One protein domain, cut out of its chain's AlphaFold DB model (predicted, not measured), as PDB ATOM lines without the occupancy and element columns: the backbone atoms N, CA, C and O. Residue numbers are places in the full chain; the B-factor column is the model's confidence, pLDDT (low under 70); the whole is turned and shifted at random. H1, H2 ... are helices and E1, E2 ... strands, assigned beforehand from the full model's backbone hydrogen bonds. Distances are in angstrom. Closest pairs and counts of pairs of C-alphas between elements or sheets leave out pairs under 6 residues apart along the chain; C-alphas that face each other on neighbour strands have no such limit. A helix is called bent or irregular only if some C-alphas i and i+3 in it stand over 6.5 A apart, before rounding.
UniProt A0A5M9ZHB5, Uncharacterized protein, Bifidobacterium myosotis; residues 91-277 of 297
ATOM      1  N   ARG A  91     -24.606 -44.035 -34.686       67.06
ATOM      2  CA  ARG A  91     -24.937 -45.104 -33.730       67.06
ATOM      3  C   ARG A  91     -25.040 -46.450 -34.439       67.06
ATOM      4  O   ARG A  91     -25.688 -46.551 -35.476       67.06
ATOM      5  N   ILE A  92     -24.384 -47.475 -33.899       66.00
ATOM      6  CA  ILE A  92     -24.433 -48.847 -34.418       66.00
ATOM      7  C   ILE A  92     -24.987 -49.757 -33.329       66.00
ATOM      8  O   ILE A  92     -24.283 -50.072 -32.370       66.00
ATOM      9  N   SER A  93     -26.224 -50.216 -33.513       64.62
ATOM     10  CA  SER A  93     -26.818 -51.221 -32.635       64.62
ATOM     11  C   SER A  93     -26.230 -52.604 -32.907       64.62
ATOM     12  O   SER A  93     -26.097 -53.058 -34.049       64.62
ATOM     13  N   CYS A  94     -25.835 -53.264 -31.828       62.69
ATOM     14  CA  CYS A  94     -25.136 -54.531 -31.817       62.69
ATOM     15  C   CYS A  94     -25.855 -55.606 -30.975       62.69
ATOM     16  O   CYS A  94     -25.228 -56.595 -30.607       62.69
ATOM     17  N   GLY A  95     -27.162 -55.476 -30.738       59.69
ATOM     18  CA  GLY A  95     -27.965 -56.466 -30.011       59.69
ATOM     19  C   GLY A  95     -29.451 -56.102 -29.973       59.69
ATOM     20  O   GLY A  95     -29.857 -55.099 -30.558       59.69
ATOM     21  N   ASN A  96     -30.259 -56.917 -29.288       54.25
ATOM     22  CA  ASN A  96     -31.660 -56.588 -29.024       54.25
ATOM     23  C   ASN A  96     -31.724 -55.469 -27.975       54.25
ATOM     24  O   ASN A  96     -31.028 -55.527 -26.965       54.25
ATOM     25  N   MET A  97     -32.517 -54.424 -28.228       53.59
ATOM     26  CA  MET A  97     -32.559 -53.243 -27.359       53.59
ATOM     27  C   MET A  97     -33.217 -53.569 -26.006       53.59
ATOM     28  O   MET A  97     -34.436 -53.710 -25.923       53.59
ATOM     29  N   GLY A  98     -32.387 -53.671 -24.966       60.28
ATOM     30  CA  GLY A  98     -32.746 -53.736 -23.545       60.28
ATOM     31  C   GLY A  98     -31.833 -52.807 -22.731       60.28
ATOM     32  O   GLY A  98     -31.648 -51.652 -23.120       60.28
ATOM     33  N   ASP A  99     -31.218 -53.305 -21.652       62.72
ATOM     34  CA  ASP A  99     -30.135 -52.602 -20.940       62.72
ATOM     35  C   ASP A  99     -28.932 -52.415 -21.881       62.72
ATOM     36  O   ASP A  99     -28.118 -53.317 -22.085       62.72
ATOM     37  N   SER A 100     -28.857 -51.242 -22.510       69.38
ATOM     38  CA  SER A 100     -27.875 -50.954 -23.551       69.38
ATOM     39  C   SER A 100     -26.660 -50.217 -23.000       69.38
ATOM     40  O   SER A 100     -26.749 -49.255 -22.228       69.38
ATOM     41  N   TYR A 101     -25.492 -50.681 -23.432       75.38
ATOM     42  CA  TYR A 101     -24.220 -50.029 -23.170       75.38
ATOM     43  C   TYR A 101     -23.771 -49.268 -24.406       75.38
ATOM     44  O   TYR A 101     -23.680 -49.837 -25.491       75.38
ATOM     45  N   GLU A 102     -23.423 -48.000 -24.231       78.88
ATOM     46  CA  GLU A 102     -22.777 -47.203 -25.263       78.88
ATOM     47  C   GLU A 102     -21.260 -47.319 -25.150       78.88
ATOM     48  O   GLU A 102     -20.671 -47.018 -24.110       78.88
ATOM     49  N   ILE A 103     -20.609 -47.696 -26.245       78.50
ATOM     50  CA  ILE A 103     -19.157 -47.833 -26.322       78.50
ATOM     51  C   ILE A 103     -18.604 -46.772 -27.265       78.50
ATOM     52  O   ILE A 103     -18.928 -46.732 -28.454       78.50
ATOM     53  N   ARG A 104     -17.700 -45.943 -26.745       79.56
ATOM     54  CA  ARG A 104     -16.965 -44.924 -27.494       79.56
ATOM     55  C   ARG A 104     -15.461 -45.208 -27.434       79.56
ATOM     56  O   ARG A 104     -14.805 -44.830 -26.457       79.56
ATOM     57  N   PRO A 105     -14.892 -45.868 -28.457       78.75
ATOM     58  CA  PRO A 105     -13.457 -46.098 -28.526       78.75
ATOM     59  C   PRO A 105     -12.700 -44.811 -28.875       78.75
ATOM     60  O   PRO A 105     -13.205 -43.933 -29.575       78.75
ATOM     61  N   PHE A 106     -11.475 -44.693 -28.380       76.56
ATOM     62  CA  PHE A 106     -10.561 -43.596 -28.689       76.56
ATOM     63  C   PHE A 106      -9.110 -44.059 -28.540       76.56
ATOM     64  O   PHE A 106      -8.830 -45.109 -27.962       76.56
ATOM     65  N   LEU A 107      -8.165 -43.290 -29.081       76.44
ATOM     66  CA  LEU A 107      -6.754 -43.667 -29.085       76.44
ATOM     67  C   LEU A 107      -5.913 -42.578 -28.401       76.44
ATOM     68  O   LEU A 107      -5.765 -41.464 -28.902       76.44
ATOM     69  N   LYS A 108      -5.313 -42.926 -27.261       72.31
ATOM     70  CA  LYS A 108      -4.447 -42.052 -26.453       72.31
ATOM     71  C   LYS A 108      -2.989 -42.215 -26.855       72.31
ATOM     72  O   LYS A 108      -2.577 -43.328 -27.168       72.31
ATOM     73  N   ASP A 109      -2.196 -41.144 -26.894       62.56
ATOM     74  CA  ASP A 109      -0.786 -41.209 -27.309       62.56
ATOM     75  C   ASP A 109       0.110 -42.049 -26.374       62.56
ATOM     76  O   ASP A 109       0.035 -41.950 -25.146       62.56
ATOM     77  N   ASN A 110       0.973 -42.877 -26.976       52.62
ATOM     78  CA  ASN A 110       1.802 -43.906 -26.322       52.62
ATOM     79  C   ASN A 110       3.123 -43.340 -25.782       52.62
ATOM     80  O   ASN A 110       4.177 -43.971 -25.882       52.62
ATOM     81  N   ALA A 111       3.109 -42.135 -25.214       41.50
ATOM     82  CA  ALA A 111       4.301 -41.620 -24.550       41.50
ATOM     83  C   ALA A 111       4.624 -42.486 -23.310       41.50
ATOM     84  O   ALA A 111       3.699 -42.913 -22.622       41.50
ATOM     85  N   PRO A 112       5.901 -42.697 -22.940       38.75
ATOM     86  CA  PRO A 112       6.292 -43.483 -21.756       38.75
ATOM     87  C   PRO A 112       5.696 -42.966 -20.429       38.75
ATOM     88  O   PRO A 112       5.636 -43.691 -19.442       38.75
ATOM     89  N   LEU A 113       5.171 -41.736 -20.411       37.19
ATOM     90  CA  LEU A 113       4.433 -41.148 -19.289       37.19
ATOM     91  C   LEU A 113       2.912 -41.379 -19.349       37.19
ATOM     92  O   LEU A 113       2.190 -40.873 -18.495       37.19
ATOM     93  N   ALA A 114       2.384 -42.099 -20.341       45.91
ATOM     94  CA  ALA A 114       0.961 -42.428 -20.474       45.91
ATOM     95  C   ALA A 114       0.485 -43.476 -19.449       45.91
ATOM     96  O   ALA A 114      -0.725 -43.616 -19.256       45.91
ATOM     97  N   GLY A 115       1.419 -44.149 -18.763       45.94
ATOM     98  CA  GLY A 115       1.178 -45.251 -17.824       45.94
ATOM     99  C   GLY A 115       0.458 -44.901 -16.515       45.94
ATOM    100  O   GLY A 115       0.088 -45.817 -15.786       45.94
ATOM    101  N   MET A 116       0.204 -43.619 -16.223       56.75
ATOM    102  CA  MET A 116      -0.654 -43.197 -15.105       56.75
ATOM    103  C   MET A 116      -1.963 -42.592 -15.618       56.75
ATOM    104  O   MET A 116      -2.072 -41.372 -15.730       56.75
ATOM    105  N   PRO A 117      -2.973 -43.416 -15.945       56.88
ATOM    106  CA  PRO A 117      -4.303 -42.927 -16.282       56.88
ATOM    107  C   PRO A 117      -4.912 -42.087 -15.155       56.88
ATOM    108  O   PRO A 117      -5.501 -41.062 -15.459       56.88
ATOM    109  N   ALA A 118      -4.673 -42.439 -13.884       60.75
ATOM    110  CA  ALA A 118      -5.238 -41.774 -12.702       60.75
ATOM    111  C   ALA A 118      -5.078 -40.242 -12.678       60.75
ATOM    112  O   ALA A 118      -5.964 -39.556 -12.192       60.75
ATOM    113  N   ARG A 119      -4.007 -39.686 -13.264       62.16
ATOM    114  CA  ARG A 119      -3.793 -38.226 -13.316       62.16
ATOM    115  C   ARG A 119      -4.827 -37.469 -14.158       62.16
ATOM    116  O   ARG A 119      -4.913 -36.254 -14.062       62.16
ATOM    117  N   PHE A 120      -5.533 -38.175 -15.038       64.25
ATOM    118  CA  PHE A 120      -6.552 -37.612 -15.922       64.25
ATOM    119  C   PHE A 120      -7.966 -37.766 -15.358       64.25
ATOM    120  O   PHE A 120      -8.909 -37.247 -15.945       64.25
ATOM    121  N   PHE A 121      -8.118 -38.482 -14.240       69.56
ATOM    122  CA  PHE A 121      -9.410 -38.729 -13.622       69.56
ATOM    123  C   PHE A 121      -9.546 -37.854 -12.372       69.56
ATOM    124  O   PHE A 121      -8.766 -38.019 -11.434       69.56
ATOM    125  N   PRO A 122     -10.504 -36.911 -12.343       67.12
ATOM    126  CA  PRO A 122     -10.751 -36.084 -11.167       67.12
ATOM    127  C   PRO A 122     -11.314 -36.916 -10.002       67.12
ATOM    128  O   PRO A 122     -11.557 -38.120 -10.118       67.12
ATOM    129  N   HIS A 123     -11.559 -36.262  -8.867       68.56
ATOM    130  CA  HIS A 123     -12.184 -36.875  -7.694       68.56
ATOM    131  C   HIS A 123     -13.480 -37.631  -8.061       68.56
ATOM    132  O   HIS A 123     -14.257 -37.193  -8.914       68.56
ATOM    133  N   GLY A 124     -13.700 -38.785  -7.420       71.56
ATOM    134  CA  GLY A 124     -14.882 -39.637  -7.623       71.56
ATOM    135  C   GLY A 124     -14.712 -40.781  -8.631       71.56
ATOM    136  O   GLY A 124     -15.620 -41.593  -8.776       71.56
ATOM    137  N   TRP A 125     -13.564 -40.882  -9.303       77.88
ATOM    138  CA  TRP A 125     -13.218 -42.044 -10.122       77.88
ATOM    139  C   TRP A 125     -12.489 -43.099  -9.298       77.88
ATOM    140  O   TRP A 125     -11.471 -42.811  -8.665       77.88
ATOM    141  N   ARG A 126     -12.973 -44.343  -9.340       80.75
ATOM    142  CA  ARG A 126     -12.329 -45.475  -8.665       80.75
ATOM    143  C   ARG A 126     -11.624 -46.375  -9.664       80.75
ATOM    144  O   ARG A 126     -12.157 -46.669 -10.732       80.75
ATOM    145  N   ARG A 127     -10.434 -46.852  -9.304       77.06
ATOM    146  CA  ARG A 127      -9.784 -47.934 -10.044       77.06
ATOM    147  C   ARG A 127     -10.442 -49.248  -9.648       77.06
ATOM    148  O   ARG A 127     -10.426 -49.609  -8.474       77.06
ATOM    149  N   VAL A 128     -10.970 -49.970 -10.624       76.44
ATOM    150  CA  VAL A 128     -11.550 -51.297 -10.402       76.44
ATOM    151  C   VAL A 128     -10.481 -52.345 -10.695       76.44
ATOM    152  O   VAL A 128      -9.622 -52.155 -11.565       76.44
ATOM    153  N   ARG A 129     -10.475 -53.444  -9.929       63.91
ATOM    154  CA  ARG A 129      -9.622 -54.595 -10.256       63.91
ATOM    155  C   ARG A 129     -10.000 -55.097 -11.648       63.91
ATOM    156  O   ARG A 129     -11.174 -55.077 -12.003       63.91
ATOM    157  N   ARG A 130      -8.986 -55.513 -12.416       60.88
ATOM    158  CA  ARG A 130      -9.149 -56.135 -13.733       60.88
ATOM    159  C   ARG A 130     -10.167 -57.263 -13.569       60.88
ATOM    160  O   ARG A 130      -9.852 -58.271 -12.952       60.88
ATOM    161  N   ARG A 131     -11.390 -57.040 -14.040       54.97
ATOM    162  CA  ARG A 131     -12.245 -58.137 -14.468       54.97
ATOM    163  C   ARG A 131     -11.597 -58.649 -15.759       54.97
ATOM    164  O   ARG A 131     -10.951 -57.846 -16.439       54.97
ATOM    165  N   ASP A 132     -11.662 -59.936 -16.068       54.75
ATOM    166  CA  ASP A 132     -10.890 -60.576 -17.155       54.75
ATOM    167  C   ASP A 132     -11.291 -60.133 -18.588       54.75
ATOM    168  O   ASP A 132     -11.060 -60.824 -19.569       54.75
ATOM    169  N   TRP A 133     -11.830 -58.921 -18.704       52.09
ATOM    170  CA  TRP A 133     -12.484 -58.258 -19.826       52.09
ATOM    171  C   TRP A 133     -11.571 -57.971 -21.018       52.09
ATOM    172  O   TRP A 133     -12.056 -57.695 -22.107       52.09
ATOM    173  N   PHE A 134     -10.247 -57.956 -20.824       57.28
ATOM    174  CA  PHE A 134      -9.300 -57.515 -21.851       57.28
ATOM    175  C   PHE A 134      -8.006 -58.329 -21.855       57.28
ATOM    176  O   PHE A 134      -7.360 -58.433 -20.804       57.28
ATOM    177  N   PRO A 135      -7.541 -58.803 -23.028       53.84
ATOM    178  CA  PRO A 135      -6.288 -59.548 -23.142       53.84
ATOM    179  C   PRO A 135      -5.059 -58.659 -22.911       53.84
ATOM    180  O   PRO A 135      -4.042 -59.133 -22.403       53.84
ATOM    181  N   GLU A 136      -5.148 -57.358 -23.206       61.72
ATOM    182  CA  GLU A 136      -4.058 -56.427 -22.923       61.72
ATOM    183  C   GLU A 136      -4.076 -55.927 -21.462       61.72
ATOM    184  O   GLU A 136      -5.125 -55.931 -20.810       61.72
ATOM    185  N   PRO A 137      -2.930 -55.497 -20.898       58.44
ATOM    186  CA  PRO A 137      -2.890 -54.913 -19.562       58.44
ATOM    187  C   PRO A 137      -3.666 -53.587 -19.532       58.44
ATOM    188  O   PRO A 137      -3.117 -52.526 -19.823       58.44
ATOM    189  N   THR A 138      -4.942 -53.635 -19.164       66.75
ATOM    190  CA  THR A 138      -5.838 -52.468 -19.159       66.75
ATOM    191  C   THR A 138      -5.980 -51.894 -17.750       66.75
ATOM    192  O   THR A 138      -6.029 -52.627 -16.759       66.75
ATOM    193  N   VAL A 139      -6.023 -50.565 -17.626       71.81
ATOM    194  CA  VAL A 139      -6.506 -49.916 -16.398       71.81
ATOM    195  C   VAL A 139      -7.980 -49.599 -16.565       71.81
ATOM    196  O   VAL A 139      -8.354 -48.953 -17.540       71.81
ATOM    197  N   VAL A 140      -8.780 -50.042 -15.600       76.81
ATOM    198  CA  VAL A 140     -10.225 -49.820 -15.562       76.81
ATOM    199  C   VAL A 140     -10.531 -48.767 -14.503       76.81
ATOM    200  O   VAL A 140     -10.154 -48.926 -13.337       76.81
ATOM    201  N   MET A 141     -11.185 -47.691 -14.920       79.44
ATOM    202  CA  MET A 141     -11.659 -46.613 -14.057       79.44
ATOM    203  C   MET A 141     -13.182 -46.556 -14.137       79.44
ATOM    204  O   MET A 141     -13.731 -46.683 -15.224       79.44
ATOM    205  N   GLU A 142     -13.861 -46.357 -13.016       80.56
ATOM    206  CA  GLU A 142     -15.326 -46.337 -12.955       80.56
ATOM    207  C   GLU A 142     -15.831 -45.134 -12.156       80.56
ATOM    208  O   GLU A 142     -15.232 -44.760 -11.140       80.56
ATOM    209  N   ARG A 143     -16.949 -44.551 -12.602       78.75
ATOM    210  CA  ARG A 143     -17.725 -43.549 -11.868       78.75
ATOM    211  C   ARG A 143     -19.183 -43.567 -12.328       78.75
ATOM    212  O   ARG A 143     -19.445 -43.348 -13.503       78.75
ATOM    213  N   GLY A 144     -20.122 -43.772 -11.402       75.12
ATOM    214  CA  GLY A 144     -21.557 -43.544 -11.636       75.12
ATOM    215  C   GLY A 144     -22.140 -44.232 -12.880       75.12
ATOM    216  O   GLY A 144     -22.889 -43.595 -13.609       75.12
ATOM    217  N   GLY A 145     -21.760 -45.486 -13.155       76.25
ATOM    218  CA  GLY A 145     -22.225 -46.236 -14.335       76.25
ATOM    219  C   GLY A 145     -21.411 -46.014 -15.619       76.25
ATOM    220  O   GLY A 145     -21.669 -46.671 -16.625       76.25
ATOM    221  N   THR A 146     -20.400 -45.140 -15.595       80.31
ATOM    222  CA  THR A 146     -19.425 -44.969 -16.680       80.31
ATOM    223  C   THR A 146     -18.125 -45.695 -16.355       80.31
ATOM    224  O   THR A 146     -17.542 -45.510 -15.283       80.31
ATOM    225  N   VAL A 147     -17.630 -46.480 -17.308       81.88
ATOM    226  CA  VAL A 147     -16.359 -47.200 -17.238       81.88
ATOM    227  C   VAL A 147     -15.417 -46.668 -18.311       81.88
ATOM    228  O   VAL A 147     -15.792 -46.517 -19.468       81.88
ATOM    229  N   VAL A 148     -14.166 -46.404 -17.945       81.12
ATOM    230  CA  VAL A 148     -13.101 -46.055 -18.884       81.12
ATOM    231  C   VAL A 148     -12.013 -47.109 -18.830       81.12
ATOM    232  O   VAL A 148     -11.436 -47.401 -17.781       81.12
ATOM    233  N   LEU A 149     -11.726 -47.654 -20.002       81.62
ATOM    234  CA  LEU A 149     -10.721 -48.669 -20.253       81.62
ATOM    235  C   LEU A 149      -9.526 -48.000 -20.913       81.62
ATOM    236  O   LEU A 149      -9.681 -47.294 -21.908       81.62
ATOM    237  N   VAL A 150      -8.335 -48.215 -20.359       78.62
ATOM    238  CA  VAL A 150      -7.080 -47.667 -20.889       78.62
ATOM    239  C   VAL A 150      -6.093 -48.798 -21.140       78.62
ATOM    240  O   VAL A 150      -5.483 -49.311 -20.196       78.62
ATOM    241  N   GLY A 151      -5.922 -49.171 -22.406       76.06
ATOM    242  CA  GLY A 151      -4.946 -50.154 -22.859       76.06
ATOM    243  C   GLY A 151      -3.527 -49.626 -22.689       76.06
ATOM    244  O   GLY A 151      -3.148 -48.617 -23.287       76.06
ATOM    245  N   LYS A 152      -2.716 -50.278 -21.846       71.81
ATOM    246  CA  LYS A 152      -1.345 -49.811 -21.566       71.81
ATOM    247  C   LYS A 152      -0.388 -50.032 -22.733       71.81
ATOM    248  O   LYS A 152       0.543 -49.251 -22.897       71.81
ATOM    249  N   SER A 153      -0.575 -51.112 -23.489       70.44
ATOM    250  CA  SER A 153       0.332 -51.518 -24.567       70.44
ATOM    251  C   SER A 153       0.033 -50.821 -25.883       70.44
ATOM    252  O   SER A 153       0.958 -50.434 -26.595       70.44
ATOM    253  N   THR A 154      -1.246 -50.681 -26.223       73.56
ATOM    254  CA  THR A 154      -1.662 -50.094 -27.499       73.56
ATOM    255  C   THR A 154      -2.013 -48.617 -27.406       73.56
ATOM    256  O   THR A 154      -1.957 -47.924 -28.424       73.56
ATOM    257  N   GLY A 155      -2.371 -48.132 -26.214       75.50
ATOM    258  CA  GLY A 155      -3.002 -46.826 -26.033       75.50
ATOM    259  C   GLY A 155      -4.452 -46.789 -26.510       75.50
ATOM    260  O   GLY A 155      -5.063 -45.717 -26.477       75.50
ATOM    261  N   LEU A 156      -5.007 -47.922 -26.958       79.81
ATOM    262  CA  LEU A 156      -6.424 -48.029 -27.263       79.81
ATOM    263  C   LEU A 156      -7.202 -47.905 -25.970       79.81
ATOM    264  O   LEU A 156      -6.874 -48.509 -24.950       79.81
ATOM    265  N   CYS A 157      -8.237 -47.092 -26.018       80.31
ATOM    266  CA  CYS A 157      -9.098 -46.855 -24.888       80.31
ATOM    267  C   CYS A 157     -10.557 -46.947 -25.330       80.31
ATOM    268  O   CYS A 157     -10.879 -46.784 -26.509       80.31
ATOM    269  N   ALA A 158     -11.444 -47.178 -24.376       80.56
ATOM    270  CA  ALA A 158     -12.876 -47.075 -24.594       80.56
ATOM    271  C   ALA A 158     -13.532 -46.427 -23.393       80.56
ATOM    272  O   ALA A 158     -13.121 -46.645 -22.253       80.56
ATOM    273  N   VAL A 159     -14.562 -45.639 -23.666       81.06
ATOM    274  CA  VAL A 159     -15.539 -45.268 -22.654       81.06
ATOM    275  C   VAL A 159     -16.782 -46.108 -22.875       81.06
ATOM    276  O   VAL A 159     -17.271 -46.181 -23.997       81.06
ATOM    277  N   VAL A 160     -17.252 -46.750 -21.816       81.12
ATOM    278  CA  VAL A 160     -18.444 -47.589 -21.793       81.12
ATOM    279  C   VAL A 160     -19.428 -46.946 -20.829       81.12
ATOM    280  O   VAL A 160     -19.085 -46.684 -19.677       81.12
ATOM    281  N   ARG A 161     -20.624 -46.637 -21.308       81.56
ATOM    282  CA  ARG A 161     -21.649 -45.898 -20.572       81.56
ATOM    283  C   ARG A 161     -22.905 -46.750 -20.499       81.56
ATOM    284  O   ARG A 161     -23.325 -47.291 -21.513       81.56
ATOM    285  N   HIS A 162     -23.484 -46.871 -19.313       76.81
ATOM    286  CA  HIS A 162     -24.778 -47.521 -19.128       76.81
ATOM    287  C   HIS A 162     -25.886 -46.462 -19.048       76.81
ATOM    288  O   HIS A 162     -25.783 -45.558 -18.209       76.81
ATOM    289  N   GLY A 163     -26.925 -46.572 -19.883       70.31
ATOM    290  CA  GLY A 163     -28.152 -45.761 -19.800       70.31
ATOM    291  C   GLY A 163     -27.923 -44.252 -19.620       70.31
ATOM    292  O   GLY A 163     -27.177 -43.637 -20.376       70.31
ATOM    293  N   ASP A 164     -28.532 -43.659 -18.588       63.53
ATOM    294  CA  ASP A 164     -28.523 -42.215 -18.271       63.53
ATOM    295  C   ASP A 164     -27.255 -41.708 -17.555       63.53
ATOM    296  O   ASP A 164     -27.236 -40.607 -16.999       63.53
ATOM    297  N   SER A 165     -26.171 -42.493 -17.527       65.38
ATOM    298  CA  SER A 165     -24.936 -42.047 -16.865       65.38
ATOM    299  C   SER A 165     -24.327 -40.809 -17.553       65.38
ATOM    300  O   SER A 165     -24.478 -40.638 -18.767       65.38
ATOM    301  N   PRO A 166     -23.674 -39.909 -16.788       61.44
ATOM    302  CA  PRO A 166     -23.227 -38.603 -17.274       61.44
ATOM    303  C   PRO A 166     -22.289 -38.694 -18.485       61.44
ATOM    304  O   PRO A 166     -21.525 -39.651 -18.625       61.44
ATOM    305  N   ASP A 167     -22.340 -37.676 -19.353       62.56
ATOM    306  CA  ASP A 167     -21.592 -37.661 -20.611       62.56
ATOM    307  C   ASP A 167     -20.074 -37.780 -20.358       62.56
ATOM    308  O   ASP A 167     -19.473 -36.938 -19.679       62.56
ATOM    309  N   PRO A 168     -19.406 -38.804 -20.918       59.31
ATOM    310  CA  PRO A 168     -17.968 -38.970 -20.783       59.31
ATOM    311  C   PRO A 168     -17.136 -37.932 -21.545       59.31
ATOM    312  O   PRO A 168     -15.904 -37.977 -21.450       59.31
ATOM    313  N   VAL A 169     -17.754 -37.026 -22.318       58.19
ATOM    314  CA  VAL A 169     -17.066 -36.001 -23.120       58.19
ATOM    315  C   VAL A 169     -16.029 -35.228 -22.309       58.19
ATOM    316  O   VAL A 169     -14.930 -35.020 -22.819       58.19
ATOM    317  N   ASP A 170     -16.293 -34.890 -21.047       58.53
ATOM    318  CA  ASP A 170     -15.319 -34.175 -20.215       58.53
ATOM    319  C   ASP A 170     -14.068 -35.014 -19.931       58.53
ATOM    320  O   ASP A 170     -12.945 -34.523 -20.017       58.53
ATOM    321  N   VAL A 171     -14.227 -36.313 -19.679       58.66
ATOM    322  CA  VAL A 171     -13.109 -37.231 -19.400       58.66
ATOM    323  C   VAL A 171     -12.291 -37.491 -20.660       58.66
ATOM    324  O   VAL A 171     -11.058 -37.476 -20.630       58.66
ATOM    325  N   VAL A 172     -12.965 -37.652 -21.798       61.25
ATOM    326  CA  VAL A 172     -12.317 -37.802 -23.105       61.25
ATOM    327  C   VAL A 172     -11.583 -36.521 -23.515       61.25
ATOM    328  O   VAL A 172     -10.445 -36.597 -23.981       61.25
ATOM    329  N   ARG A 173     -12.175 -35.341 -23.280       59.19
ATOM    330  CA  ARG A 173     -11.534 -34.032 -23.502       59.19
ATOM    331  C   ARG A 173     -10.333 -33.815 -22.580       59.19
ATOM    332  O   ARG A 173      -9.308 -33.327 -23.046       59.19
ATOM    333  N   LEU A 174     -10.400 -34.243 -21.317       55.25
ATOM    334  CA  LEU A 174      -9.284 -34.163 -20.358       55.25
ATOM    335  C   LEU A 174      -8.110 -35.081 -20.737       55.25
ATOM    336  O   LEU A 174      -6.944 -34.710 -20.584       55.25
ATOM    337  N   MET A 175      -8.394 -36.251 -21.313       57.28
ATOM    338  CA  MET A 175      -7.374 -37.091 -21.958       57.28
ATOM    339  C   MET A 175      -6.921 -36.530 -23.323       57.28
ATOM    340  O   MET A 175      -5.889 -36.944 -23.856       57.28
ATOM    341  N   GLY A 176      -7.662 -35.565 -23.872       50.62
ATOM    342  CA  GLY A 176      -7.548 -34.984 -25.211       50.62
ATOM    343  C   GLY A 176      -6.317 -34.123 -25.483       50.62
ATOM    344  O   GLY A 176      -6.016 -33.882 -26.645       50.62
ATOM    345  N   SER A 177      -5.529 -33.732 -24.473       49.75
ATOM    346  CA  SER A 177      -4.290 -32.963 -24.720       49.75
ATOM    347  C   SER A 177      -3.256 -33.714 -25.578       49.75
ATOM    348  O   SER A 177      -2.331 -33.090 -26.096       49.75
ATOM    349  N   ARG A 178      -3.404 -35.042 -25.726       49.62
ATOM    350  CA  ARG A 178      -2.594 -35.920 -26.592       49.62
ATOM    351  C   ARG A 178      -3.395 -37.117 -27.138       49.62
ATOM    352  O   ARG A 178      -2.848 -38.208 -27.251       49.62
ATOM    353  N   SER A 179      -4.696 -36.978 -27.389       51.47
ATOM    354  CA  SER A 179      -5.516 -38.093 -27.904       51.47
ATOM    355  C   SER A 179      -6.022 -37.809 -29.311       51.47
ATOM    356  O   SER A 179      -6.364 -36.676 -29.626       51.47
ATOM    357  N   VAL A 180      -6.103 -38.853 -30.137       51.09
ATOM    358  CA  VAL A 180      -6.918 -38.830 -31.356       51.09
ATOM    359  C   VAL A 180      -8.366 -38.550 -30.938       51.09
ATOM    360  O   VAL A 180      -8.790 -39.108 -29.917       51.09
ATOM    361  N   PRO A 181      -9.122 -37.701 -31.665       54.19
ATOM    362  CA  PRO A 181     -10.514 -37.436 -31.330       54.19
ATOM    363  C   PRO A 181     -11.285 -38.751 -31.142       54.19
ATOM    364  O   PRO A 181     -11.063 -39.713 -31.892       54.19
ATOM    365  N   PRO A 182     -12.159 -38.827 -30.123       58.56
ATOM    366  CA  PRO A 182     -12.939 -40.028 -29.875       58.56
ATOM    367  C   PRO A 182     -13.728 -40.435 -31.108       58.56
ATOM    368  O   PRO A 182     -14.145 -39.593 -31.904       58.56
ATOM    369  N   SER A 183     -13.972 -41.736 -31.228       60.44
ATOM    370  CA  SER A 183     -14.870 -42.268 -32.240       60.44
ATOM    371  C   SER A 183     -16.199 -41.518 -32.213       60.44
ATOM    372  O   SER A 183     -16.891 -41.454 -31.190       60.44
ATOM    373  N   ARG A 184     -16.568 -40.976 -33.373       61.56
ATOM    374  CA  ARG A 184     -17.921 -40.480 -33.639       61.56
ATOM    375  C   ARG A 184     -18.924 -41.619 -33.772       61.56
ATOM    376  O   ARG A 184     -20.117 -41.385 -33.651       61.56
ATOM    377  N   THR A 185     -18.439 -42.847 -33.967       61.25
ATOM    378  CA  THR A 185     -19.244 -44.062 -33.880       61.25
ATOM    379  C   THR A 185     -19.434 -44.460 -32.417       61.25
ATOM    380  O   THR A 185     -18.440 -44.717 -31.727       61.25
ATOM    381  N   VAL A 186     -20.687 -44.518 -31.972       64.56
ATOM    382  CA  VAL A 186     -21.121 -45.100 -30.697       64.56
ATOM    383  C   VAL A 186     -21.715 -46.471 -30.992       64.56
ATOM    384  O   VAL A 186     -22.548 -46.604 -31.887       64.56
ATOM    385  N   TYR A 187     -21.263 -47.492 -30.273       69.88
ATOM    386  CA  TYR A 187     -21.803 -48.844 -30.403       69.88
ATOM    387  C   TYR A 187     -22.743 -49.115 -29.241       69.88
ATOM    388  O   TYR A 187     -22.336 -48.939 -28.098       69.88
ATOM    389  N   GLU A 188     -23.967 -49.532 -29.540       69.75
ATOM    390  CA  GLU A 188     -24.969 -49.912 -28.547       69.75
ATOM    391  C   GLU A 188     -25.011 -51.429 -28.454       69.75
ATOM    392  O   GLU A 188     -25.231 -52.102 -29.460       69.75
ATOM    393  N   VAL A 189     -24.761 -51.979 -27.272       68.81
ATOM    394  CA  VAL A 189     -24.586 -53.423 -27.086       68.81
ATOM    395  C   VAL A 189     -25.483 -53.921 -25.960       68.81
ATOM    396  O   VAL A 189     -25.592 -53.257 -24.931       68.81
ATOM    397  N   ASP A 190     -26.100 -55.083 -26.170       68.00
ATOM    398  CA  ASP A 190     -26.799 -55.842 -25.130       68.00
ATOM    399  C   ASP A 190     -25.778 -56.452 -24.144       68.00
ATOM    400  O   ASP A 190     -24.685 -56.866 -24.532       68.00
ATOM    401  N   GLY A 191     -26.103 -56.487 -22.852       60.22
ATOM    402  CA  GLY A 191     -25.165 -56.791 -21.764       60.22
ATOM    403  C   GLY A 191     -24.606 -58.222 -21.723       60.22
ATOM    404  O   GLY A 191     -23.797 -58.522 -20.848       60.22
ATOM    405  N   THR A 192     -25.018 -59.105 -22.635       60.19
ATOM    406  CA  THR A 192     -24.687 -60.541 -22.632       60.19
ATOM    407  C   THR A 192     -23.237 -60.866 -23.025       60.19
ATOM    408  O   THR A 192     -22.701 -61.849 -22.517       60.19
ATOM    409  N   ASP A 193     -22.567 -60.034 -23.837       68.75
ATOM    410  CA  ASP A 193     -21.115 -60.119 -24.130       68.75
ATOM    411  C   ASP A 193     -20.491 -58.720 -24.300       68.75
ATOM    412  O   ASP A 193     -19.956 -58.339 -25.345       68.75
ATOM    413  N   LEU A 194     -20.599 -57.900 -23.252       73.44
ATOM    414  CA  LEU A 194     -20.061 -56.541 -23.270       73.44
ATOM    415  C   LEU A 194     -18.538 -56.529 -23.485       73.44
ATOM    416  O   LEU A 194     -18.017 -55.667 -24.190       73.44
ATOM    417  N   ASP A 195     -17.818 -57.496 -22.921       74.00
ATOM    418  CA  ASP A 195     -16.355 -57.528 -22.935       74.00
ATOM    419  C   ASP A 195     -15.801 -57.796 -24.337       74.00
ATOM    420  O   ASP A 195     -14.983 -57.015 -24.849       74.00
ATOM    421  N   GLY A 196     -16.300 -58.850 -24.997       73.25
ATOM    422  CA  GLY A 196     -15.945 -59.164 -26.376       73.25
ATOM    423  C   GLY A 196     -16.278 -58.002 -27.309       73.25
ATOM    424  O   GLY A 196     -15.460 -57.604 -28.146       73.25
ATOM    425  N   MET A 197     -17.431 -57.373 -27.097       77.06
ATOM    426  CA  MET A 197     -17.893 -56.258 -27.912       77.06
ATOM    427  C   MET A 197     -17.064 -54.986 -27.732       77.06
ATOM    428  O   MET A 197     -16.701 -54.363 -28.736       77.06
ATOM    429  N   VAL A 198     -16.687 -54.598 -26.508       79.25
ATOM    430  CA  VAL A 198     -15.830 -53.417 -26.297       79.25
ATOM    431  C   VAL A 198     -14.469 -53.624 -26.946       79.25
ATOM    432  O   VAL A 198     -13.981 -52.726 -27.643       79.25
ATOM    433  N   GLN A 199     -13.874 -54.810 -26.793       78.06
ATOM    434  CA  GLN A 199     -12.602 -55.128 -27.434       78.06
ATOM    435  C   GLN A 199     -12.689 -54.995 -28.956       78.06
ATOM    436  O   GLN A 199     -11.806 -54.409 -29.588       78.06
ATOM    437  N   VAL A 200     -13.760 -55.500 -29.557       77.62
ATOM    438  CA  VAL A 200     -13.928 -55.489 -31.011       77.62
ATOM    439  C   VAL A 200     -14.211 -54.082 -31.532       77.62
ATOM    440  O   VAL A 200     -13.645 -53.681 -32.550       77.62
ATOM    441  N   CYS A 201     -14.990 -53.283 -30.802       79.19
ATOM    442  CA  CYS A 201     -15.207 -51.871 -31.120       79.19
ATOM    443  C   CYS A 201     -13.892 -51.074 -31.073       79.19
ATOM    444  O   CYS A 201     -13.618 -50.269 -31.970       79.19
ATOM    445  N   MET A 202     -13.045 -51.330 -30.069       80.56
ATOM    446  CA  MET A 202     -11.706 -50.742 -29.971       80.56
ATOM    447  C   MET A 202     -10.810 -51.165 -31.135       80.56
ATOM    448  O   MET A 202     -10.163 -50.307 -31.734       80.56
ATOM    449  N   LEU A 203     -10.794 -52.453 -31.498       80.44
ATOM    450  CA  LEU A 203     -10.011 -52.969 -32.627       80.44
ATOM    451  C   LEU A 203     -10.465 -52.385 -33.966       80.44
ATOM    452  O   LEU A 203      -9.627 -51.985 -34.772       80.44
ATOM    453  N   ARG A 204     -11.775 -52.266 -34.193       80.38
ATOM    454  CA  ARG A 204     -12.327 -51.651 -35.406       80.38
ATOM    455  C   ARG A 204     -11.950 -50.176 -35.511       80.38
ATOM    456  O   ARG A 204     -11.545 -49.708 -36.574       80.38
ATOM    457  N   TYR A 205     -12.038 -49.438 -34.407       80.88
ATOM    458  CA  TYR A 205     -11.566 -48.055 -34.362       80.88
ATOM    459  C   TYR A 205     -10.050 -47.963 -34.600       80.88
ATOM    460  O   TYR A 205      -9.593 -47.105 -35.357       80.88
ATOM    461  N   ALA A 206      -9.269 -48.885 -34.031       81.25
ATOM    462  CA  ALA A 206      -7.831 -48.971 -34.256       81.25
ATOM    463  C   ALA A 206      -7.492 -49.212 -35.734       81.25
ATOM    464  O   ALA A 206      -6.623 -48.530 -36.273       81.25
ATOM    465  N   ALA A 207      -8.207 -50.125 -36.398       83.25
ATOM    466  CA  ALA A 207      -8.053 -50.416 -37.820       83.25
ATOM    467  C   ALA A 207      -8.271 -49.157 -38.677       83.25
ATOM    468  O   ALA A 207      -7.439 -48.823 -39.520       83.25
ATOM    469  N   ARG A 208      -9.324 -48.379 -38.386       83.25
ATOM    470  CA  ARG A 208      -9.564 -47.079 -39.040       83.25
ATOM    471  C   ARG A 208      -8.424 -46.086 -38.807       83.25
ATOM    472  O   ARG A 208      -7.994 -45.428 -39.752       83.25
ATOM    473  N   CYS A 209      -7.912 -45.992 -37.577       80.81
ATOM    474  CA  CYS A 209      -6.778 -45.118 -37.253       80.81
ATOM    475  C   CYS A 209      -5.511 -45.514 -38.024       80.81
ATOM    476  O   CYS A 209      -4.787 -44.642 -38.502       80.81
ATOM    477  N   VAL A 210      -5.256 -46.819 -38.170       83.75
ATOM    478  CA  VAL A 210      -4.125 -47.354 -38.941       83.75
ATOM    479  C   VAL A 210      -4.260 -46.998 -40.420       83.75
ATOM    480  O   VAL A 210      -3.310 -46.471 -40.989       83.75
ATOM    481  N   LEU A 211      -5.434 -47.209 -41.026       83.56
ATOM    482  CA  LEU A 211      -5.689 -46.861 -42.431       83.56
ATOM    483  C   LEU A 211      -5.473 -45.364 -42.697       83.56
ATOM    484  O   LEU A 211      -4.762 -44.994 -43.631       83.56
ATOM    485  N   HIS A 212      -6.014 -44.501 -41.835       81.81
ATOM    486  CA  HIS A 212      -5.803 -43.052 -41.922       81.81
ATOM    487  C   HIS A 212      -4.331 -42.661 -41.748       81.81
ATOM    488  O   HIS A 212      -3.816 -41.801 -42.463       81.81
ATOM    489  N   GLY A 213      -3.641 -43.279 -40.786       79.69
ATOM    490  CA  GLY A 213      -2.217 -43.053 -40.571       79.69
ATOM    491  C   GLY A 213      -1.382 -43.468 -41.782       79.69
ATOM    492  O   GLY A 213      -0.481 -42.732 -42.173       79.69
ATOM    493  N   ALA A 214      -1.714 -44.599 -42.408       83.50
ATOM    494  CA  ALA A 214      -1.018 -45.111 -43.579       83.50
ATOM    495  C   ALA A 214      -1.175 -44.186 -44.794       83.50
ATOM    496  O   ALA A 214      -0.183 -43.814 -45.421       83.50
ATOM    497  N   ASP A 215      -2.403 -43.740 -45.076       81.50
ATOM    498  CA  ASP A 215      -2.688 -42.773 -46.141       81.50
ATOM    499  C   ASP A 215      -1.899 -41.465 -45.954       81.50
ATOM    500  O   ASP A 215      -1.285 -40.957 -46.893       81.50
ATOM    501  N   ARG A 216      -1.793 -40.966 -44.717       76.44
ATOM    502  CA  ARG A 216      -0.979 -39.778 -44.413       76.44
ATOM    503  C   ARG A 216       0.510 -39.983 -44.629       76.44
ATOM    504  O   ARG A 216       1.169 -39.071 -45.118       76.44
ATOM    505  N   VAL A 217       1.052 -41.145 -44.266       76.81
ATOM    506  CA  VAL A 217       2.462 -41.448 -44.550       76.81
ATOM    507  C   VAL A 217       2.710 -41.418 -46.057       76.81
ATOM    508  O   VAL A 217       3.682 -40.802 -46.490       76.81
ATOM    509  N   ASN A 218       1.801 -41.993 -46.846       79.69
ATOM    510  CA  ASN A 218       1.904 -42.021 -48.307       79.69
ATOM    511  C   ASN A 218       1.783 -40.626 -48.944       79.69
ATOM    512  O   ASN A 218       2.409 -40.370 -49.969       79.69
ATOM    513  N   ARG A 219       1.015 -39.714 -48.334       78.06
ATOM    514  CA  ARG A 219       0.866 -38.314 -48.780       78.06
ATOM    515  C   ARG A 219       1.913 -37.356 -48.200       78.06
ATOM    516  O   ARG A 219       1.929 -36.183 -48.560       78.06
ATOM    517  N   SER A 220       2.763 -37.817 -47.284       72.19
ATOM    518  CA  SER A 220       3.757 -36.975 -46.617       72.19
ATOM    519  C   SER A 220       4.893 -36.586 -47.563       72.19
ATOM    520  O   SER A 220       5.456 -37.435 -48.252       72.19
ATOM    521  N   SER A 221       5.324 -35.323 -47.505       72.44
ATOM    522  CA  SER A 221       6.560 -34.858 -48.158       72.44
ATOM    523  C   SER A 221       7.816 -35.530 -47.585       72.44
ATOM    524  O   SER A 221       8.842 -35.625 -48.258       72.44
ATOM    525  N   HIS A 222       7.732 -36.036 -46.348       70.00
ATOM    526  CA  HIS A 222       8.804 -36.748 -45.653       70.00
ATOM    527  C   HIS A 222       8.311 -38.131 -45.199       70.00
ATOM    528  O   HIS A 222       8.029 -38.346 -44.014       70.00
ATOM    529  N   PRO A 223       8.190 -39.095 -46.128       70.62
ATOM    530  CA  PRO A 223       7.530 -40.365 -45.844       70.62
ATOM    531  C   PRO A 223       8.347 -41.267 -44.909       70.62
ATOM    532  O   PRO A 223       7.769 -42.014 -44.130       70.62
ATOM    533  N   PHE A 224       9.682 -41.174 -44.917       69.38
ATOM    534  CA  PHE A 224      10.535 -41.987 -44.041       69.38
ATOM    535  C   PHE A 224      10.395 -41.614 -42.547       69.38
ATOM    536  O   PHE A 224      10.054 -42.491 -41.750       69.38
ATOM    537  N   PRO A 225      10.550 -40.338 -42.133       68.56
ATOM    538  CA  PRO A 225      10.257 -39.937 -40.754       68.56
ATOM    539  C   PRO A 225       8.806 -40.222 -40.340       68.56
ATOM    540  O   PRO A 225       8.563 -40.702 -39.230       68.56
ATOM    541  N   ALA A 226       7.846 -39.994 -41.243       68.88
ATOM    542  CA  ALA A 226       6.435 -40.275 -40.989       68.88
ATOM    543  C   ALA A 226       6.180 -41.773 -40.743       68.88
ATOM    544  O   ALA A 226       5.477 -42.127 -39.797       68.88
ATOM    545  N   ALA A 227       6.807 -42.658 -41.525       74.88
ATOM    546  CA  ALA A 227       6.719 -44.106 -41.353       74.88
ATOM    547  C   ALA A 227       7.332 -44.587 -40.029       74.88
ATOM    548  O   ALA A 227       6.805 -45.517 -39.422       74.88
ATOM    549  N   ILE A 228       8.402 -43.952 -39.536       74.94
ATOM    550  CA  ILE A 228       8.987 -44.272 -38.221       74.94
ATOM    551  C   ILE A 228       8.014 -43.914 -37.093       74.94
ATOM    552  O   ILE A 228       7.780 -44.730 -36.195       74.94
ATOM    553  N   ALA A 229       7.436 -42.710 -37.131       73.25
ATOM    554  CA  ALA A 229       6.456 -42.273 -36.137       73.25
ATOM    555  C   ALA A 229       5.202 -43.165 -36.163       73.25
ATOM    556  O   ALA A 229       4.757 -43.646 -35.118       73.25
ATOM    557  N   PHE A 230       4.694 -43.459 -37.362       77.62
ATOM    558  CA  PHE A 230       3.581 -44.374 -37.600       77.62
ATOM    559  C   PHE A 230       3.873 -45.791 -37.084       77.62
ATOM    560  O   PHE A 230       3.094 -46.339 -36.303       77.62
ATOM    561  N   GLY A 231       5.030 -46.362 -37.432       76.44
ATOM    562  CA  GLY A 231       5.451 -47.688 -36.985       76.44
ATOM    563  C   GLY A 231       5.527 -47.783 -35.466       76.44
ATOM    564  O   GLY A 231       4.926 -48.667 -34.861       76.44
ATOM    565  N   ARG A 232       6.179 -46.814 -34.811       77.38
ATOM    566  CA  ARG A 232       6.233 -46.754 -33.340       77.38
ATOM    567  C   ARG A 232       4.848 -46.672 -32.706       77.38
ATOM    568  O   ARG A 232       4.617 -47.286 -31.667       77.38
ATOM    569  N   ARG A 233       3.943 -45.905 -33.312       76.25
ATOM    570  CA  ARG A 233       2.595 -45.685 -32.797       76.25
ATOM    571  C   ARG A 233       1.733 -46.941 -32.882       76.25
ATOM    572  O   ARG A 233       1.089 -47.300 -31.898       76.25
ATOM    573  N   PHE A 234       1.729 -47.588 -34.044       81.00
ATOM    574  CA  PHE A 234       0.776 -48.643 -34.371       81.00
ATOM    575  C   PHE A 234       1.347 -50.062 -34.272       81.00
ATOM    576  O   PHE A 234       0.574 -51.005 -34.381       81.00
ATOM    577  N   ALA A 235       2.637 -50.266 -33.977       81.81
ATOM    578  CA  ALA A 235       3.229 -51.610 -33.873       81.81
ATOM    579  C   ALA A 235       2.497 -52.542 -32.890       81.81
ATOM    580  O   ALA A 235       2.280 -53.718 -33.182       81.81
ATOM    581  N   ALA A 236       2.102 -52.038 -31.716       77.12
ATOM    582  CA  ALA A 236       1.346 -52.833 -30.747       77.12
ATOM    583  C   ALA A 236      -0.081 -53.134 -31.234       77.12
ATOM    584  O   ALA A 236      -0.564 -54.251 -31.060       77.12
ATOM    585  N   ILE A 237      -0.717 -52.166 -31.901       81.38
ATOM    586  CA  ILE A 237      -2.045 -52.315 -32.510       81.38
ATOM    587  C   ILE A 237      -1.995 -53.353 -33.633       81.38
ATOM    588  O   ILE A 237      -2.806 -54.270 -33.644       81.38
ATOM    589  N   ARG A 238      -0.995 -53.288 -34.518       84.62
ATOM    590  CA  ARG A 238      -0.766 -54.257 -35.598       84.62
ATOM    591  C   ARG A 238      -0.661 -55.693 -35.085       84.62
ATOM    592  O   ARG A 238      -1.217 -56.595 -35.709       84.62
ATOM    593  N   ARG A 239       0.029 -55.912 -33.958       81.25
ATOM    594  CA  ARG A 239       0.093 -57.235 -33.311       81.25
ATOM    595  C   ARG A 239      -1.286 -57.706 -32.854       81.25
ATOM    596  O   ARG A 239      -1.622 -58.860 -33.081       81.25
ATOM    597  N   MET A 240      -2.090 -56.819 -32.267       76.88
ATOM    598  CA  MET A 240      -3.457 -57.156 -31.852       76.88
ATOM    599  C   MET A 240      -4.396 -57.411 -33.034       76.88
ATOM    600  O   MET A 240      -5.194 -58.339 -32.966       76.88
ATOM    601  N   LEU A 241      -4.271 -56.656 -34.132       80.31
ATOM    602  CA  LEU A 241      -5.025 -56.913 -35.366       80.31
ATOM    603  C   LEU A 241      -4.722 -58.315 -35.922       80.31
ATOM    604  O   LEU A 241      -5.630 -58.998 -36.371       80.31
ATOM    605  N   GLY A 242      -3.479 -58.798 -35.812       73.56
ATOM    606  CA  GLY A 242      -3.107 -60.160 -36.227       73.56
ATOM    607  C   GLY A 242      -3.708 -61.290 -35.378       73.56
ATOM    608  O   GLY A 242      -3.642 -62.450 -35.775       73.56
ATOM    609  N   MET A 243      -4.297 -60.968 -34.224       71.81
ATOM    610  CA  MET A 243      -4.964 -61.927 -33.337       71.81
ATOM    611  C   MET A 243      -6.492 -61.783 -33.360       71.81
ATOM    612  O   MET A 243      -7.177 -62.431 -32.573       71.81
ATOM    613  N   SER A 244      -7.053 -60.943 -34.239       68.56
ATOM    614  CA  SER A 244      -8.491 -60.638 -34.245       68.56
ATOM    615  C   SER A 244      -9.384 -61.828 -34.597       68.56
ATOM    616  O   SER A 244     -10.544 -61.841 -34.206       68.56
ATOM    617  N   TRP A 245      -8.850 -62.821 -35.313       64.94
ATOM    618  CA  TRP A 245      -9.549 -64.054 -35.688       64.94
ATOM    619  C   TRP A 245      -9.860 -64.966 -34.491       64.94
ATOM    620  O   TRP A 245     -10.694 -65.855 -34.611       64.94
ATOM    621  N   LEU A 246      -9.222 -64.739 -33.336       64.62
ATOM    622  CA  LEU A 246      -9.536 -65.441 -32.088       64.62
ATOM    623  C   LEU A 246     -10.844 -64.959 -31.445       64.62
ATOM    624  O   LEU A 246     -11.317 -65.581 -30.499       64.62
ATOM    625  N   ASN A 247     -11.412 -63.849 -31.921       64.56
ATOM    626  CA  ASN A 247     -12.689 -63.337 -31.446       64.56
ATOM    627  C   ASN A 247     -13.791 -63.684 -32.477       64.56
ATOM    628  O   ASN A 247     -13.602 -63.400 -33.664       64.56
ATOM    629  N   PRO A 248     -14.922 -64.286 -32.064       62.84
ATOM    630  CA  PRO A 248     -16.014 -64.652 -32.973       62.84
ATOM    631  C   PRO A 248     -16.822 -63.443 -33.475       62.84
ATOM    632  O   PRO A 248     -17.309 -63.446 -34.605       62.84
ATOM    633  N   VAL A 249     -16.902 -62.354 -32.708       66.38
ATOM    634  CA  VAL A 249     -17.717 -61.173 -33.042       66.38
ATOM    635  C   VAL A 249     -17.294 -60.494 -34.365       66.38
ATOM    636  O   VAL A 249     -18.168 -60.162 -35.172       66.38
ATOM    637  N   PRO A 250     -15.994 -60.279 -34.672       60.09
ATOM    638  CA  PRO A 250     -15.559 -59.783 -35.978       60.09
ATOM    639  C   PRO A 250     -16.010 -60.638 -37.165       60.09
ATOM    640  O   PRO A 250     -16.240 -60.080 -38.242       60.09
ATOM    641  N   VAL A 251     -16.115 -61.961 -36.983       62.28
ATOM    642  CA  VAL A 251     -16.574 -62.907 -38.015       62.28
ATOM    643  C   VAL A 251     -18.052 -62.656 -38.296       62.28
ATOM    644  O   VAL A 251     -18.433 -62.377 -39.431       62.28
ATOM    645  N   GLU A 252     -18.872 -62.662 -37.246       65.56
ATOM    646  CA  GLU A 252     -20.326 -62.479 -37.330       65.56
ATOM    647  C   GLU A 252     -20.714 -61.111 -37.903       65.56
ATOM    648  O   GLU A 252     -21.683 -60.978 -38.651       65.56
ATOM    649  N   ARG A 253     -19.918 -60.078 -37.605       67.44
ATOM    650  CA  ARG A 253     -20.149 -58.703 -38.063       67.44
ATOM    651  C   ARG A 253     -19.491 -58.367 -39.405       67.44
ATOM    652  O   ARG A 253     -19.643 -57.235 -39.865       67.44
ATOM    653  N   LYS A 254     -18.780 -59.312 -40.039       70.12
ATOM    654  CA  LYS A 254     -18.003 -59.105 -41.282       70.12
ATOM    655  C   LYS A 254     -16.987 -57.957 -41.181       70.12
ATOM    656  O   LYS A 254     -16.764 -57.213 -42.130       70.12
ATOM    657  N   TRP A 255     -16.379 -57.780 -40.008       75.62
ATOM    658  CA  TRP A 255     -15.376 -56.731 -39.762       75.62
ATOM    659  C   TRP A 255     -13.940 -57.217 -39.955       75.62
ATOM    660  O   TRP A 255     -13.008 -56.415 -39.906       75.62
ATOM    661  N   LEU A 256     -13.747 -58.516 -40.194       74.19
ATOM    662  CA  LEU A 256     -12.427 -59.088 -40.456       74.19
ATOM    663  C   LEU A 256     -11.747 -58.467 -41.681       74.19
ATOM    664  O   LEU A 256     -10.546 -58.219 -41.624       74.19
ATOM    665  N   ASP A 257     -12.504 -58.115 -42.722       79.00
ATOM    666  CA  ASP A 257     -11.952 -57.479 -43.924       79.00
ATOM    667  C   ASP A 257     -11.410 -56.070 -43.638       79.00
ATOM    668  O   ASP A 257     -10.384 -55.666 -44.182       79.00
ATOM    669  N   ASP A 258     -12.060 -55.304 -42.754       75.00
ATOM    670  CA  ASP A 258     -11.564 -53.990 -42.312       75.00
ATOM    671  C   ASP A 258     -10.252 -54.134 -41.529       75.00
ATOM    672  O   ASP A 258      -9.320 -53.342 -41.693       75.00
ATOM    673  N   ILE A 259     -10.179 -55.156 -40.674       80.25
ATOM    674  CA  ILE A 259      -9.019 -55.436 -39.827       80.25
ATOM    675  C   ILE A 259      -7.833 -55.931 -40.664       80.25
ATOM    676  O   ILE A 259      -6.716 -55.443 -40.476       80.25
ATOM    677  N   ALA A 260      -8.075 -56.840 -41.611       84.12
ATOM    678  CA  ALA A 260      -7.067 -57.344 -42.539       84.12
ATOM    679  C   ALA A 260      -6.502 -56.209 -43.400       84.12
ATOM    680  O   ALA A 260      -5.293 -55.986 -43.403       84.12
ATOM    681  N   ARG A 261      -7.375 -55.386 -44.003       88.00
ATOM    682  CA  ARG A 261      -6.954 -54.206 -44.778       88.00
ATOM    683  C   ARG A 261      -6.081 -53.250 -43.971       88.00
ATOM    684  O   ARG A 261      -5.111 -52.708 -44.494       88.00
ATOM    685  N   ALA A 262      -6.404 -53.028 -42.698       86.31
ATOM    686  CA  ALA A 262      -5.587 -52.187 -41.830       86.31
ATOM    687  C   ALA A 262      -4.218 -52.814 -41.519       86.31
ATOM    688  O   ALA A 262      -3.211 -52.102 -41.499       86.31
ATOM    689  N   ALA A 263      -4.162 -54.128 -41.288       87.75
ATOM    690  CA  ALA A 263      -2.905 -54.843 -41.088       87.75
ATOM    691  C   ALA A 263      -2.005 -54.757 -42.332       87.75
ATOM    692  O   ALA A 263      -0.839 -54.377 -42.207       87.75
ATOM    693  N   ASP A 264      -2.574 -54.992 -43.514       90.56
ATOM    694  CA  ASP A 264      -1.870 -54.907 -44.795       90.56
ATOM    695  C   ASP A 264      -1.370 -53.487 -45.071       90.56
ATOM    696  O   ASP A 264      -0.226 -53.293 -45.478       90.56
ATOM    697  N   ALA A 265      -2.189 -52.468 -44.794       89.38
ATOM    698  CA  ALA A 265      -1.793 -51.072 -44.958       89.38
ATOM    699  C   ALA A 265      -0.617 -50.689 -44.045       89.38
ATOM    700  O   ALA A 265       0.291 -49.974 -44.475       89.38
ATOM    701  N   TYR A 266      -0.604 -51.178 -42.799       89.50
ATOM    702  CA  TYR A 266       0.536 -50.980 -41.906       89.50
ATOM    703  C   TYR A 266       1.800 -51.632 -42.479       89.50
ATOM    704  O   TYR A 266       2.835 -50.971 -42.586       89.50
ATOM    705  N   ASP A 267       1.717 -52.904 -42.872       89.88
ATOM    706  CA  ASP A 267       2.870 -53.654 -43.370       89.88
ATOM    707  C   ASP A 267       3.409 -53.047 -44.673       89.88
ATOM    708  O   ASP A 267       4.622 -52.880 -44.819       89.88
ATOM    709  N   ALA A 268       2.523 -52.612 -45.572       89.75
ATOM    710  CA  ALA A 268       2.879 -51.928 -46.809       89.75
ATOM    711  C   ALA A 268       3.649 -50.625 -46.550       89.75
ATOM    712  O   ALA A 268       4.680 -50.382 -47.180       89.75
ATOM    713  N   VAL A 269       3.209 -49.803 -45.589       86.69
ATOM    714  CA  VAL A 269       3.908 -48.559 -45.223       86.69
ATOM    715  C   VAL A 269       5.297 -48.840 -44.661       86.69
ATOM    716  O   VAL A 269       6.266 -48.183 -45.050       86.69
ATOM    717  N   ILE A 270       5.426 -49.822 -43.765       84.56
ATOM    718  CA  ILE A 270       6.721 -50.169 -43.170       84.56
ATOM    719  C   ILE A 270       7.660 -50.784 -44.214       84.56
ATOM    720  O   ILE A 270       8.845 -50.448 -44.231       84.56
ATOM    721  N   ALA A 271       7.148 -51.610 -45.127       80.62
ATOM    722  CA  ALA A 271       7.927 -52.162 -46.233       80.62
ATOM    723  C   ALA A 271       8.385 -51.077 -47.221       80.62
ATOM    724  O   ALA A 271       9.524 -51.101 -47.689       80.62
ATOM    725  N   ALA A 272       7.524 -50.105 -47.526       80.38
ATOM    726  CA  ALA A 272       7.821 -49.062 -48.498       80.38
ATOM    727  C   ALA A 272       8.726 -47.959 -47.935       80.38
ATOM    728  O   ALA A 272       9.608 -47.474 -48.649       80.38
ATOM    729  N   HIS A 273       8.510 -47.547 -46.686       79.19
ATOM    730  CA  HIS A 273       9.068 -46.318 -46.115       79.19
ATOM    731  C   HIS A 273       9.759 -46.513 -44.762       79.19
ATOM    732  O   HIS A 273      10.305 -45.555 -44.222       79.19
ATOM    733  N   GLY A 274       9.750 -47.722 -44.199       70.94
ATOM    734  CA  GLY A 274      10.369 -48.010 -42.908       70.94
ATOM    735  C   GLY A 274      11.903 -48.116 -42.951       70.94
ATOM    736  O   GLY A 274      12.524 -48.010 -44.011       70.94
ATOM    737  N   PRO A 275      12.538 -48.383 -41.793       62.91
ATOM    738  CA  PRO A 275      13.998 -48.460 -41.651       62.91
ATOM    739  C   PRO A 275      14.675 -49.445 -42.616       62.91
ATOM    740  O   PRO A 275      15.756 -49.162 -43.126       62.91
ATOM    741  N   GLY A 276      14.023 -50.576 -42.912       58.19
ATOM    742  CA  GLY A 276      14.529 -51.585 -43.849       58.19
ATOM    743  C   GLY A 276      14.432 -51.190 -45.330       58.19
ATOM    744  O   GLY A 276      15.138 -51.756 -46.161       58.19
ATOM    745  N   ALA A 277      13.612 -50.195 -45.679       58.34
ATOM    746  CA  ALA A 277      13.402 -49.781 -47.066       58.34
ATOM    747  C   ALA A 277      14.557 -48.930 -47.621       58.34
ATOM    748  O   ALA A 277      14.822 -48.942 -48.823       58.34
TER     749      ALA A 277
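What this domain is: This is residues 91 to 277 of the 297 residues of an uncharacterized protein of Bifidobacterium myosotis (UniProt A0A5M9ZHB5). A strongly twisted sheet of seven strands has H2 over one face and residues 191 to 209 of the long helix H3 over the other; H3 then runs on past the sheet and joins H4 and H6 in a three-helix bundle at the other end of the domain. Two short helices sit at the margins, H1 grazing the sheet and H5 touching H3. The printed part has 187 residues with six named helices and seven named strands, in the order E1 E2 H1 E3 E4 E5 E6 H2 E7 H3 H4 H5 H6. The sheet is mixed, in the order E1 E7 E2 E6 E5 E4 E3, and the class is mixed, helices and strands. The whole is compact, with a radius of gyration of the C-alphas of 16.6 A and spans of 50 by 38 by 26 A.

Where its parts are: Find C-alpha 91 at (-24.937, -45.104, -33.730), where E1 begins and runs to residue 93. E2, residues 100 to 108, covers 25.2 A. Next come H1, residues 117 to 120, and E3, residues 126 to 128. E4, residues 138 to 143, and E5, residues 146 to 151, each measure 16.6 A, and E6, residues 156 to 162, measures 20.1 A. H2, residues 169 to 178, is 14.9 A long and only just irregular: C-alphas 175 and 178 are 6.8 A apart. E7, residues 185 to 190, is 16.5 A long. Look for C-alpha 191 at (-25.165, -56.791, -21.764); from there H3 runs 41.8 A to residue 219, with a kink of 37 degrees near residue 198, and is irregular, C-alphas 192 and 195 being 8.9 A apart. H4, residues 223 to 241, is 23.3 A long, with a kink of 58 degrees near residue 234, and is irregular, C-alphas 233 and 236 being 7.5 A apart. After H5, residues 249 to 252, H6 runs 25.6 A from residue 256 to C-alpha 273 at (9.068, -46.318, -46.115).

How they stand to each other: Begin at edge strand E1, parallel to E7, where N 92 and O 186 are 2.9 A apart. E7 is antiparallel to E2, with N 103 and O 187 at 2.8 A. E2 is antiparallel to E6, with N 104 and O 159 at 2.8 A. E3 E4 E5 E6 form a meander, each strand the antiparallel neighbour of the one before; look at N 126 and O 142, 2.9 A, N 141 and O 148, 2.9 A, and N 149 and O 158, 2.8 A. E6, H2 and E7 are a split strand-helix-strand unit, two strands running the same way with E2 between them, and its crossover is right-handed. H2 and H3 lie on opposite faces, giving three layers, helices on both faces of a sheet. H2 has a height over the sheet of 9.5 A and runs along the strands, at 2 degrees to E6 on the local plane. The closest C-alphas of H3 and E2 are those of Met 202 and Pro 105, 5.2 A. H1 only grazes the sheet with residues 117 to 118, and it only just touches H2, with 3 pairs of C-alphas within 8 A, closest Phe 120 and Met 175 at 6.1 A. H3, the hub, touches H4, H5 and H6. H3, H4 and H6 are an up-and-down bundle, each helix running against the one before it. H3 and H4 are a helical hairpin at a shallow tilt of 18 degrees, closest at C-alphas 217 and 223, 5.3 A. H3 and H6 run the same way at a shallow tilt of 32 degrees, closest at C-alphas 207 and 262, 5.0 A. H4 and H6 run opposite ways at 33 degrees, only just short of steep, closest at C-alphas 224 and 273, 5.0 A. H5 touches H3 at residues 196 to 200 alone, closest at C-alphas 250 and 200, 6.8 A. Every O i to N i+4 pair is within hydrogen-bond range in H6; the counts are 4 of 6 in H2, 23 of 25 in H3 and 13 of 15 in H4, and H1 and H5 are too short for such a pair.

The domain as a whole: The two C-alphas farthest apart, those of Gly 98 and Ala 277, are 51.9 A apart. The printed part has no cut, and no link is long. The mean pLDDT of the printed part is 70.7, and 81 residues are under 70, among them residues 109 to 123 and 164 to 193.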